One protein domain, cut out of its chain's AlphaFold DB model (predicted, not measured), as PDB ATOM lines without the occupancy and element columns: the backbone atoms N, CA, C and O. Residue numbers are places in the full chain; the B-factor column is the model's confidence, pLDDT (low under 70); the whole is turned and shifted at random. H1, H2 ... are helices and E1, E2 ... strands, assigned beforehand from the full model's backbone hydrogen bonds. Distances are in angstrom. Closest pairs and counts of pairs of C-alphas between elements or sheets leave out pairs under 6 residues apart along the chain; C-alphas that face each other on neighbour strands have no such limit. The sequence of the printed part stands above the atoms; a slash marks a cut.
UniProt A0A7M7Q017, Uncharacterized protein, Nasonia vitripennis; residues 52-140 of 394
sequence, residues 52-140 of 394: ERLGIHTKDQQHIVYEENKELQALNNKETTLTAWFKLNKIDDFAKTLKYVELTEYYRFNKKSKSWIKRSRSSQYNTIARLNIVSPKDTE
ATOM      1  N   GLU A  52     130.116 116.812 152.242       88.19
ATOM      2  CA  GLU A  52     128.862 116.987 151.510       88.19
ATOM      3  C   GLU A  52     129.099 117.815 150.243       88.19
ATOM      4  O   GLU A  52     129.683 118.897 150.287       88.19
ATOM      5  N   ARG A  53     128.692 117.287 149.083       90.19
ATOM      6  CA  ARG A  53     128.850 117.990 147.805       90.19
ATOM      7  C   ARG A  53     127.674 118.927 147.580       90.19
ATOM      8  O   ARG A  53     126.534 118.473 147.516       90.19
ATOM      9  N   LEU A  54     127.967 120.210 147.421       91.69
ATOM     10  CA  LEU A  54     126.971 121.241 147.172       91.69
ATOM     11  C   LEU A  54     126.860 121.531 145.675       91.69
ATOM     12  O   LEU A  54     127.862 121.753 144.988       91.69
ATOM     13  N   GLY A  55     125.622 121.536 145.178       88.19
ATOM     14  CA  GLY A  55     125.322 121.859 143.789       88.19
ATOM     15  C   GLY A  55     125.530 123.343 143.496       88.19
ATOM     16  O   GLY A  55     125.203 124.191 144.330       88.19
ATOM     17  N   ILE A  56     126.052 123.626 142.303       90.44
ATOM     18  CA  ILE A  56     126.202 124.963 141.722       90.44
ATOM     19  C   ILE A  56     125.547 124.928 140.348       90.44
ATOM     20  O   ILE A  56     125.852 124.045 139.548       90.44
ATOM     21  N   HIS A  57     124.655 125.874 140.094       91.25
ATOM     22  CA  HIS A  57     124.018 126.096 138.802       91.25
ATOM     23  C   HIS A  57     123.440 127.511 138.784       91.25
ATOM     24  O   HIS A  57     123.140 128.066 139.841       91.25
ATOM     25  N   THR A  58     123.244 128.070 137.596       89.12
ATOM     26  CA  THR A  58     122.463 129.296 137.416       89.12
ATOM     27  C   THR A  58     120.961 128.982 137.404       89.12
ATOM     28  O   THR A  58     120.543 127.834 137.631       89.12
ATOM     29  N   LYS A  59     120.127 130.012 137.223       88.38
ATOM     30  CA  LYS A  59     118.666 129.879 137.185       88.38
ATOM     31  C   LYS A  59     118.267 128.897 136.075       88.38
ATOM     32  O   LYS A  59     118.794 128.962 134.972       88.38
ATOM     33  N   ASP A  60     117.408 127.940 136.413       85.25
ATOM     34  CA  ASP A  60     116.888 126.888 135.521       85.25
ATOM     35  C   ASP A  60     117.908 125.920 134.884       85.25
ATOM     36  O   ASP A  60     117.511 124.969 134.217       85.25
ATOM     37  N   GLN A  61     119.207 126.042 135.174       86.25
ATOM     38  CA  GLN A  61     120.246 125.112 134.705       86.25
ATOM     39  C   GLN A  61     120.541 123.979 135.703       86.25
ATOM     40  O   GLN A  61     121.686 123.574 135.920       86.25
ATOM     41  N   GLN A  62     119.505 123.487 136.373       86.06
ATOM     42  CA  GLN A  62     119.628 122.463 137.405       86.06
ATOM     43  C   GLN A  62     119.840 121.084 136.787       86.06
ATOM     44  O   GLN A  62     119.091 120.658 135.913       86.06
ATOM     45  N   HIS A  63     120.822 120.345 137.299       82.12
ATOM     46  CA  HIS A  63     120.994 118.946 136.933       82.12
ATOM     47  C   HIS A  63     119.982 118.076 137.690       82.12
ATOM     48  O   HIS A  63     120.092 117.901 138.908       82.12
ATOM     49  N   ILE A  64     119.011 117.517 136.969       81.88
ATOM     50  CA  ILE A  64     117.969 116.642 137.515       81.88
ATOM     51  C   ILE A  64     118.199 115.230 136.983       81.88
ATOM     52  O   ILE A  64     118.258 115.019 135.777       81.88
ATOM     53  N   VAL A  65     118.318 114.265 137.894       81.88
ATOM     54  CA  VAL A  65     118.328 112.835 137.559       81.88
ATOM     55  C   VAL A  65     116.937 112.291 137.842       81.88
ATOM     56  O   VAL A  65     116.407 112.517 138.931       81.88
ATOM     57  N   TYR A  66     116.359 111.588 136.877       84.06
ATOM     58  CA  TYR A  66     115.037 110.987 136.982       84.06
ATOM     59  C   TYR A  66     115.060 109.559 136.439       84.06
ATOM     60  O   TYR A  66     115.932 109.192 135.656       84.06
ATOM     61  N   GLU A  67     114.118 108.749 136.909       84.44
ATOM     62  CA  GLU A  67     113.860 107.423 136.351       84.44
ATOM     63  C   GLU A  67     112.942 107.558 135.136       84.44
ATOM     64  O   GLU A  67     112.106 108.466 135.085       84.44
ATOM     65  N   GLU A  68     113.080 106.643 134.182       84.69
ATOM     66  CA  GLU A  68     112.246 106.579 132.982       84.69
ATOM     67  C   GLU A  68     110.746 106.598 133.351       84.69
ATOM     68  O   GLU A  68     110.312 105.859 134.242       84.69
ATOM     69  N   ASN A  69     109.957 107.454 132.688       86.06
ATOM     70  CA  ASN A  69     108.529 107.718 132.946       86.06
ATOM     71  C   ASN A  69     108.206 108.546 134.209       86.06
ATOM     72  O   ASN A  69     107.043 108.633 134.619       86.06
ATOM     73  N   LYS A  70     109.205 109.158 134.860       85.19
ATOM     74  CA  LYS A  70     109.010 110.089 135.994       85.19
ATOM     75  C   LYS A  70     109.481 111.514 135.691       85.19
ATOM     76  O   LYS A  70     109.742 112.288 136.616       85.19
ATOM     77  N   GLU A  71     109.539 111.895 134.418       84.00
ATOM     78  CA  GLU A  71     110.030 113.198 133.950       84.00
ATOM     79  C   GLU A  71     109.246 114.353 134.587       84.00
ATOM     80  O   GLU A  71     109.827 115.273 135.159       84.00
ATOM     81  N   LEU A  72     107.911 114.282 134.544       82.81
ATOM     82  CA  LEU A  72     107.024 115.337 135.050       82.81
ATOM     83  C   LEU A  72     107.133 115.509 136.572       82.81
ATOM     84  O   LEU A  72     107.114 116.627 137.082       82.81
ATOM     85  N   GLN A  73     107.288 114.406 137.309       80.69
ATOM     86  CA  GLN A  73     107.478 114.455 138.762       80.69
ATOM     87  C   GLN A  73     108.829 115.076 139.121       80.69
ATOM     88  O   GLN A  73     108.911 115.898 140.034       80.69
ATOM     89  N   ALA A  74     109.880 114.719 138.383       78.88
ATOM     90  CA  ALA A  74     111.207 115.285 138.570       78.88
ATOM     91  C   ALA A  74     111.257 116.776 138.195       78.88
ATOM     92  O   ALA A  74     111.894 117.564 138.893       78.88
ATOM     93  N   LEU A  75     110.516 117.180 137.159       78.88
ATOM     94  CA  LEU A  75     110.358 118.578 136.765       78.88
ATOM     95  C   LEU A  75     109.578 119.394 137.807       78.88
ATOM     96  O   LEU A  75     109.829 120.584 137.951       78.88
ATOM     97  N   ASN A  76     108.671 118.784 138.567       78.56
ATOM     98  CA  ASN A  76     107.988 119.471 139.666       78.56
ATOM     99  C   ASN A  76     108.852 119.547 140.937       78.56
ATOM    100  O   ASN A  76     108.702 120.475 141.729       78.56
ATOM    101  N   ASN A  77     109.786 118.610 141.126       75.81
ATOM    102  CA  ASN A  77     110.658 118.529 142.300       75.81
ATOM    103  C   ASN A  77     112.121 118.895 141.979       75.81
ATOM    104  O   ASN A  77     113.053 118.125 142.243       75.81
ATOM    105  N   LYS A  78     112.332 120.092 141.417       79.06
ATOM    106  CA  LYS A  78     113.668 120.563 141.002       79.06
ATOM    107  C   LYS A  78     114.532 121.118 142.137       79.06
ATOM    108  O   LYS A  78     115.585 121.699 141.896       79.06
ATOM    109  N   GLU A  79     114.102 120.984 143.388       85.81
ATOM    110  CA  GLU A  79     114.820 121.596 144.498       85.81
ATOM    111  C   GLU A  79     116.223 120.997 144.666       85.81
ATOM    112  O   GLU A  79     116.422 119.781 144.823       85.81
ATOM    113  N   THR A  80     117.206 121.892 144.639       90.12
ATOM    114  CA  THR A  80     118.621 121.611 144.858       90.12
ATOM    115  C   THR A  80     119.061 122.126 146.223       90.12
ATOM    116  O   THR A  80     118.352 122.882 146.892       90.12
ATOM    117  N   THR A  81     120.269 121.748 146.643       92.12
ATOM    118  CA  THR A  81     120.886 122.261 147.876       92.12
ATOM    119  C   THR A  81     120.968 123.793 147.882       92.12
ATOM    120  O   THR A  81     120.762 124.412 148.924       92.12
ATOM    121  N   LEU A  82     121.199 124.401 146.712       93.12
ATOM    122  CA  LEU A  82     121.302 125.847 146.522       93.12
ATOM    123  C   LEU A  82     119.936 126.535 146.627       93.12
ATOM    124  O   LEU A  82     119.772 127.464 147.412       93.12
ATOM    125  N   THR A  83     118.924 126.063 145.891       92.69
ATOM    126  CA  THR A  83     117.588 126.684 145.949       92.69
ATOM    127  C   THR A  83     116.941 126.515 147.317       92.69
ATOM    128  O   THR A  83     116.233 127.403 147.784       92.69
ATOM    129  N   ALA A  84     117.199 125.388 147.983       93.38
ATOM    130  CA  ALA A  84     116.755 125.171 149.350       93.38
ATOM    131  C   ALA A  84     117.447 126.124 150.334       93.38
ATOM    132  O   ALA A  84     116.825 126.541 151.308       93.38
ATOM    133  N   TRP A  85     118.708 126.494 150.086       94.38
ATOM    134  CA  TRP A  85     119.413 127.486 150.899       94.38
ATOM    135  C   TRP A  85     118.801 128.881 150.737       94.38
ATOM    136  O   TRP A  85     118.531 129.535 151.738       94.38
ATOM    137  N   PHE A  86     118.450 129.291 149.515       94.50
ATOM    138  CA  PHE A  86     117.714 130.541 149.289       94.50
ATOM    139  C   PHE A  86     116.369 130.576 150.024       94.50
ATOM    140  O   PHE A  86     116.020 131.583 150.636       94.50
ATOM    141  N   LYS A  87     115.619 129.465 150.016       94.12
ATOM    142  CA  LYS A  87     114.370 129.344 150.786       94.12
ATOM    143  C   LYS A  87     114.614 129.422 152.291       94.12
ATOM    144  O   LYS A  87     113.862 130.100 152.983       94.12
ATOM    145  N   LEU A  88     115.664 128.768 152.788       94.06
ATOM    146  CA  LEU A  88     116.042 128.817 154.200       94.06
ATOM    147  C   LEU A  88     116.398 130.246 154.628       94.06
ATOM    148  O   LEU A  88     115.918 130.701 155.662       94.06
ATOM    149  N   ASN A  89     117.147 130.974 153.801       94.62
ATOM    150  CA  ASN A  89     117.529 132.360 154.063       94.62
ATOM    151  C   ASN A  89     116.328 133.312 154.124       94.62
ATOM    152  O   ASN A  89     116.447 134.377 154.710       94.62
ATOM    153  N   LYS A  90     115.158 132.961 153.572       93.69
ATOM    154  CA  LYS A  90     113.933 133.765 153.744       93.69
ATOM    155  C   LYS A  90     113.296 133.602 155.125       93.69
ATOM    156  O   LYS A  90     112.553 134.482 155.543       93.69
ATOM    157  N   ILE A  91     113.551 132.481 155.798       93.62
ATOM    158  CA  ILE A  91     112.833 132.063 157.009       93.62
ATOM    159  C   ILE A  91     113.713 132.198 158.254       93.62
ATOM    160  O   ILE A  91     113.233 132.636 159.293       93.62
ATOM    161  N   ASP A  92     114.985 131.802 158.165       92.31
ATOM    162  CA  ASP A  92     115.893 131.693 159.308       92.31
ATOM    163  C   ASP A  92     116.994 132.761 159.245       92.31
ATOM    164  O   ASP A  92     117.855 132.738 158.360       92.31
ATOM    165  N   ASP A  93     116.994 133.683 160.208       92.94
ATOM    166  CA  ASP A  93     117.993 134.751 160.296       92.94
ATOM    167  C   ASP A  93     119.404 134.228 160.585       92.94
ATOM    168  O   ASP A  93     120.383 134.822 160.135       92.94
ATOM    169  N   PHE A  94     119.542 133.084 161.268       92.25
ATOM    170  CA  PHE A  94     120.859 132.487 161.499       92.25
ATOM    171  C   PHE A  94     121.473 131.987 160.190       92.25
ATOM    172  O   PHE A  94     122.657 132.215 159.936       92.25
ATOM    173  N   ALA A  95     120.664 131.376 159.318       91.31
ATOM    174  CA  ALA A  95     121.125 130.909 158.013       91.31
ATOM    175  C   ALA A  95     121.643 132.059 157.133       91.31
ATOM    176  O   ALA A  95     122.621 131.868 156.409       91.31
ATOM    177  N   LYS A  96     121.073 133.268 157.266       93.50
ATOM    178  CA  LYS A  96     121.543 134.462 156.545       93.50
ATOM    179  C   LYS A  96     122.976 134.858 156.903       93.50
ATOM    180  O   LYS A  96     123.667 135.438 156.074       93.50
ATOM    181  N   THR A  97     123.439 134.548 158.113       93.75
ATOM    182  CA  THR A  97     124.804 134.890 158.552       93.75
ATOM    183  C   THR A  97     125.877 133.969 157.963       93.75
ATOM    184  O   THR A  97     127.053 134.338 157.902       93.75
ATOM    185  N   LEU A  98     125.472 132.783 157.502       93.00
ATOM    186  CA  LEU A  98     126.365 131.738 157.021       93.00
ATOM    187  C   LEU A  98     126.620 131.872 155.522       93.00
ATOM    188  O   LEU A  98     125.730 132.221 154.740       93.00
ATOM    189  N   LYS A  99     127.837 131.521 155.101       94.00
ATOM    190  CA  LYS A  99     128.118 131.263 153.684       94.00
ATOM    191  C   LYS A  99     127.544 129.912 153.274       94.00
ATOM    192  O   LYS A  99     127.379 129.010 154.096       94.00
ATOM    193  N   TYR A 100     127.347 129.715 151.975       93.88
ATOM    194  CA  TYR A 100     126.804 128.460 151.452       93.88
ATOM    195  C   TYR A 100     127.628 127.218 151.851       93.88
ATOM    196  O   TYR A 100     127.060 126.182 152.185       93.88
ATOM    197  N   VAL A 101     128.962 127.327 151.887       91.94
ATOM    198  CA  VAL A 101     129.865 126.242 152.322       91.94
ATOM    199  C   VAL A 101     129.873 126.001 153.836       91.94
ATOM    200  O   VAL A 101     130.106 124.882 154.273       91.94
ATOM    201  N   GLU A 102     129.586 127.022 154.641       91.50
ATOM    202  CA  GLU A 102     129.534 126.921 156.110       91.50
ATOM    203  C   GLU A 102     128.201 126.307 156.576       91.50
ATOM    204  O   GLU A 102     128.072 125.802 157.690       91.50
ATOM    205  N   LEU A 103     127.193 126.293 155.699       91.31
ATOM    206  CA  LEU A 103     125.856 125.802 156.004       91.31
ATOM    207  C   LEU A 103     125.842 124.339 156.471       91.31
ATOM    208  O   LEU A 103     125.069 123.994 157.364       91.31
ATOM    209  N   THR A 104     126.696 123.474 155.911       90.38
ATOM    210  CA  THR A 104     126.727 122.035 156.240       90.38
ATOM    211  C   THR A 104     127.243 121.744 157.647       90.38
ATOM    212  O   THR A 104     127.031 120.642 158.161       90.38
ATOM    213  N   GLU A 105     127.895 122.713 158.291       88.75
ATOM    214  CA  GLU A 105     128.343 122.592 159.679       88.75
ATOM    215  C   GLU A 105     127.152 122.611 160.646       88.75
ATOM    216  O   GLU A 105     127.111 121.837 161.604       88.75
ATOM    217  N   TYR A 106     126.140 123.430 160.342       89.25
ATOM    218  CA  TYR A 106     124.986 123.682 161.212       89.25
ATOM    219  C   TYR A 106     123.696 123.024 160.727       89.25
ATOM    220  O   TYR A 106     122.828 122.694 161.535       89.25
ATOM    221  N   TYR A 107     123.564 122.800 159.423       90.94
ATOM    222  CA  TYR A 107     122.389 122.204 158.803       90.94
ATOM    223  C   TYR A 107     122.756 120.888 158.117       90.94
ATOM    224  O   TYR A 107     123.912 120.587 157.814       90.94
ATOM    225  N   ARG A 108     121.751 120.046 157.913       90.50
ATOM    226  CA  ARG A 108     121.841 118.826 157.113       90.50
ATOM    227  C   ARG A 108     120.791 118.897 156.019       90.50
ATOM    228  O   ARG A 108     119.630 119.185 156.309       90.50
ATOM    229  N   PHE A 109     121.178 118.585 154.789       90.75
ATOM    230  CA  PHE A 109     120.224 118.510 153.694       90.75
ATOM    231  C   PHE A 109     119.425 117.203 153.762       90.75
ATOM    232  O   PHE A 109     119.986 116.101 153.769       90.75
ATOM    233  N   ASN A 110     118.098 117.301 153.809       89.88
ATOM    234  CA  ASN A 110     117.216 116.146 153.728       89.88
ATOM    235  C   ASN A 110     116.799 115.915 152.274       89.88
ATOM    236  O   ASN A 110     115.989 116.649 151.721       89.88
ATOM    237  N   LYS A 111     117.311 114.845 151.659       86.06
ATOM    238  CA  LYS A 111     117.030 114.511 150.254       86.06
ATOM    239  C   LYS A 111     115.557 114.193 149.967       86.06
ATOM    240  O   LYS A 111     115.140 114.365 148.829       86.06
ATOM    241  N   LYS A 112     114.791 113.728 150.966       85.12
ATOM    242  CA  LYS A 112     113.367 113.387 150.801       85.12
ATOM    243  C   LYS A 112     112.488 114.635 150.787       85.12
ATOM    244  O   LYS A 112     111.646 114.766 149.911       85.12
ATOM    245  N   SER A 113     112.704 115.542 151.741       85.44
ATOM    246  CA  SER A 113     111.960 116.807 151.834       85.44
ATOM    247  C   SER A 113     112.578 117.944 151.023       85.44
ATOM    248  O   SER A 113     111.992 119.015 150.969       85.44
ATOM    249  N   LYS A 114     113.773 117.730 150.454       87.00
ATOM    250  CA  LYS A 114     114.583 118.719 149.722       87.00
ATOM    251  C   LYS A 114     114.850 120.018 150.490       87.00
ATOM    252  O   LYS A 114     115.118 121.060 149.908       87.00
ATOM    253  N   SER A 115     114.882 119.929 151.815       90.50
ATOM    254  CA  SER A 115     115.048 121.074 152.705       90.50
ATOM    255  C   SER A 115     116.251 120.925 153.632       90.50
ATOM    256  O   SER A 115     116.729 119.822 153.915       90.50
ATOM    257  N   TRP A 116     116.745 122.063 154.112       92.62
ATOM    258  CA  TRP A 116     117.782 122.127 155.133       92.62
ATOM    259  C   TRP A 116     117.166 122.014 156.523       92.62
ATOM    260  O   TRP A 116     116.229 122.734 156.855       92.62
ATOM    261  N   ILE A 117     117.707 121.115 157.341       91.00
ATOM    262  CA  ILE A 117     117.256 120.886 158.715       91.00
ATOM    263  C   ILE A 117     118.393 121.244 159.663       91.00
ATOM    264  O   ILE A 117     119.511 120.749 159.504       91.00
ATOM    265  N   LYS A 118     118.108 122.094 160.652       90.06
ATOM    266  CA  LYS A 118     119.079 122.499 161.674       90.06
ATOM    267  C   LYS A 118     119.506 121.287 162.502       90.06
ATOM    268  O   LYS A 118     118.674 120.484 162.927       90.06
ATOM    269  N   ARG A 119     120.807 121.127 162.723       86.75
ATOM    270  CA  ARG A 119     121.358 120.028 163.524       86.75
ATOM    271  C   ARG A 119     121.065 120.284 165.001       86.75
ATOM    272  O   ARG A 119     121.320 121.371 165.506       86.75
ATOM    273  N   SER A 120     120.549 119.274 165.704       74.56
ATOM    274  CA  SER A 120     120.246 119.375 167.141       74.56
ATOM    275  C   SER A 120     121.483 119.244 168.037       74.56
ATOM    276  O   SER A 120     121.452 119.674 169.187       74.56
ATOM    277  N   ARG A 121     122.573 118.653 167.528       67.75
ATOM    278  CA  ARG A 121     123.872 118.541 168.203       67.75
ATOM    279  C   ARG A 121     124.981 118.849 167.203       67.75
ATOM    280  O   ARG A 121     124.999 118.269 166.115       67.75
ATOM    281  N   SER A 122     125.899 119.740 167.575       59.38
ATOM    282  CA  SER A 122     127.179 119.865 166.878       59.38
ATOM    283  C   SER A 122     127.898 118.522 167.029       59.38
ATOM    284  O   SER A 122     128.102 118.030 168.138       59.38
ATOM    285  N   SER A 123     128.146 117.853 165.905       62.06
ATOM    286  CA  SER A 123     128.971 116.646 165.874       62.06
ATOM    287  C   SER A 123     130.392 117.034 166.276       62.06
ATOM    288  O   SER A 123     130.855 118.098 165.878       62.06
ATOM    289  N   GLN A 124     131.108 116.161 166.991       63.12
ATOM    290  CA  GLN A 124     132.527 116.368 167.322       63.12
ATOM    291  C   GLN A 124     133.382 116.663 166.074       63.12
ATOM    292  O   GLN A 124     134.398 117.344 166.161       63.12
ATOM    293  N   TYR A 125     132.931 116.190 164.906       65.69
ATOM    294  CA  TYR A 125     133.488 116.512 163.597       65.69
ATOM    295  C   TYR A 125     132.421 117.202 162.733       65.69
ATOM    296  O   TYR A 125     131.401 116.583 162.396       65.69
ATOM    297  N   ASN A 126     132.645 118.468 162.370       79.81
ATOM    298  CA  ASN A 126     131.764 119.223 161.473       79.81
ATOM    299  C   ASN A 126     131.778 118.628 160.058       79.81
ATOM    300  O   ASN A 126     132.795 118.121 159.599       79.81
ATOM    301  N   THR A 127     130.644 118.672 159.355       84.31
ATOM    302  CA  THR A 127     130.583 118.246 157.947       84.31
ATOM    303  C   THR A 127     131.133 119.353 157.061       84.31
ATOM    304  O   THR A 127     130.625 120.472 157.094       84.31
ATOM    305  N   ILE A 128     132.126 119.023 156.241       88.12
ATOM    306  CA  ILE A 128     132.748 119.964 155.313       88.12
ATOM    307  C   ILE A 128     131.960 119.976 154.006       88.12
ATOM    308  O   ILE A 128     131.758 118.932 153.377       88.12
ATOM    309  N   ALA A 129     131.556 121.158 153.557       90.62
ATOM    310  CA  ALA A 129     131.005 121.325 152.225       90.62
ATOM    311  C   ALA A 129     132.114 121.332 151.172       90.62
ATOM    312  O   ALA A 129     133.146 121.987 151.319       90.62
ATOM    313  N   ARG A 130     131.861 120.674 150.042       90.44
ATOM    314  CA  ARG A 130     132.666 120.827 148.831       90.44
ATOM    315  C   ARG A 130     131.779 121.268 147.687       90.44
ATOM    316  O   ARG A 130     130.855 120.560 147.296       90.44
ATOM    317  N   LEU A 131     132.085 122.426 147.126       90.44
ATOM    318  CA  LEU A 131     131.429 122.892 145.916       90.44
ATOM    319  C   LEU A 131     131.908 122.100 144.703       90.44
ATOM    320  O   LEU A 131     133.093 121.774 144.591       90.44
ATOM    321  N   ASN A 132     130.991 121.834 143.775       86.56
ATOM    322  CA  ASN A 132     131.337 121.209 142.505       86.56
ATOM    323  C   ASN A 132     132.405 122.027 141.753       86.56
ATOM    324  O   ASN A 132     132.496 123.259 141.862       86.56
ATOM    325  N   ILE A 133     133.266 121.323 141.018       85.50
ATOM    326  CA  ILE A 133     134.272 121.952 140.158       85.50
ATOM    327  C   ILE A 133     133.532 122.617 138.998       85.50
ATOM    328  O   ILE A 133     132.616 122.029 138.428       85.50
ATOM    329  N   VAL A 134     133.915 123.852 138.693       86.75
ATOM    330  CA  VAL A 134     133.388 124.622 137.568       86.75
ATOM    331  C   VAL A 134     134.592 125.016 136.728       86.75
ATOM    332  O   VAL A 134     135.590 125.477 137.283       86.75
ATOM    333  N   SER A 135     134.515 124.769 135.423       83.25
ATOM    334  CA  SER A 135     135.567 125.151 134.484       83.25
ATOM    335  C   SER A 135     135.587 126.672 134.319       83.25
ATOM    336  O   SER A 135     134.514 127.245 134.138       83.25
ATOM    337  N   PRO A 136     136.759 127.328 134.286       80.06
ATOM    338  CA  PRO A 136     136.857 128.749 133.939       80.06
ATOM    339  C   PRO A 136     136.280 129.093 132.556       80.06
ATOM    340  O   PRO A 136     135.875 130.226 132.330       80.06
ATOM    341  N   LYS A 137     136.194 128.112 131.640       79.12
ATOM    342  CA  LYS A 137     135.553 128.285 130.323       79.12
ATOM    343  C   LYS A 137     134.039 128.524 130.421       79.12
ATOM    344  O   LYS A 137     133.465 129.142 129.534       79.12
ATOM    345  N   ASP A 138     133.398 128.034 131.484       85.94
ATOM    346  CA  ASP A 138     131.995 128.318 131.806       85.94
ATOM    347  C   ASP A 138     131.947 129.620 132.617       85.94
ATOM    348  O   ASP A 138     131.850 129.614 133.847       85.94
ATOM    349  N   THR A 139     132.126 130.741 131.913       85.19
ATOM    350  CA  THR A 139     132.322 132.076 132.503       85.19
ATOM    351  C   THR A 139     131.195 132.452 133.459       85.19
ATOM    352  O   THR A 139     131.456 132.894 134.580       85.19
ATOM    353  N   GLU A 140     129.942 132.217 133.066       89.69
ATOM    354  CA  GLU A 140     128.775 132.540 133.887       89.69
ATOM    355  C   GLU A 140     128.802 131.777 135.221       89.69
ATOM    356  O   GLU A 140     128.717 132.389 136.291       89.69
TER     357      GLU A 140
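What this domain is: This is residues 52 to 140 of the 394 residues of an uncharacterized protein of Nasonia vitripennis (UniProt A0A7M7Q017). Helix H2 packs on a small two-stranded hairpin, E2 and E3, mostly on E3, and the short helix H4, which leads straight into E2, bridges from this hairpin to a separate pair of strands, E1 and E4. H3 makes a corner at the last residues of H2, while a long loop, residues 55 to 70, leads to H1 at one end of the domain, where residues 67 to 73 stick out. The printed part has 89 residues with four named helices and four named strands, in the order E1 H1 H2 H3 H4 E2 E3 E4; E1 and E4 are parallel, E2 and E3 antiparallel. The class is mixed, helices and strands, with under half of the residues, 41, in named elements. The whole is only just compact, close to loose, with a radius of gyration of the C-alphas of 14.4 A and spans of 41 by 32 by 25 A.

How they stand to each other: E2, residues 107 to 110, and E3, residues 115 to 118, form a hairpin, antiparallel at 144 degrees between their directions; N 108 and O 117 are 2.8 A apart, within hydrogen-bond range, and so are N 117 and O 108, at 2.9 A. H2, residues 81 to 91, has 8 pairs of C-alphas within 8 A of E3, the closest those of Ala 84 and Ser 115, 5.6 A apart. H3, residues 93 to 97, and H2 touch only at the corner by their link, and only just, with 3 pairs of C-alphas within 8 A; the closest are those of Asn 89 and Lys 96, 5.2 A apart. H4, residues 103 to 106, is close to H3 but not clearly touching it, the closest C-alphas being those of Ala 95 and Leu 103, 7.2 A apart. Between H4 and E4, residues 128 to 131, the closest C-alphas are those of Thr 104 and Ala 129, 5.9 A apart. E1, residues 52 to 54, is parallel to E4 at 32 degrees, with N 130 and O 52 within hydrogen-bond range at 2.8 A. The closest C-alphas of E1 and H2 are those of Leu 54 and Thr 81, 6.2 A apart. H1, residues 71 to 76, touches no helix and is apart from E2, E3 and E4. In H1 every O i to N i+4 pair is within hydrogen-bond range, in H2 6 of 7, and in H3 0 of 1, beside 2 of 2 O i to N i+3 pairs; H4 is too short for an O i to N i+4 pair.

Where its parts are: E1 begins at C-alpha 52, (128.862, 116.987, 151.510), and is 6.4 A long. H2, the longest helix, spans 15.6 A from C-alpha 81 at (120.886, 122.261, 147.876); H1 spans 8.7 A, H3 7.0 A and H4 5.7 A. E2 is 9.4 A long, and E3 and E4 are 9.9 A each; E4 ends at C-alpha 131, (131.429, 122.892, 145.916).

The domain as a whole: The two C-alphas farthest apart are those of Asn 69 and Gln 124, 42.8 A. The printed part has no cut. The link from E1 to H1, 16 residues, is long; that from E3 to E4 is short, and the others are tight. The mean pLDDT of the printed part is 86.6, and residues 121 to 125 are under 70.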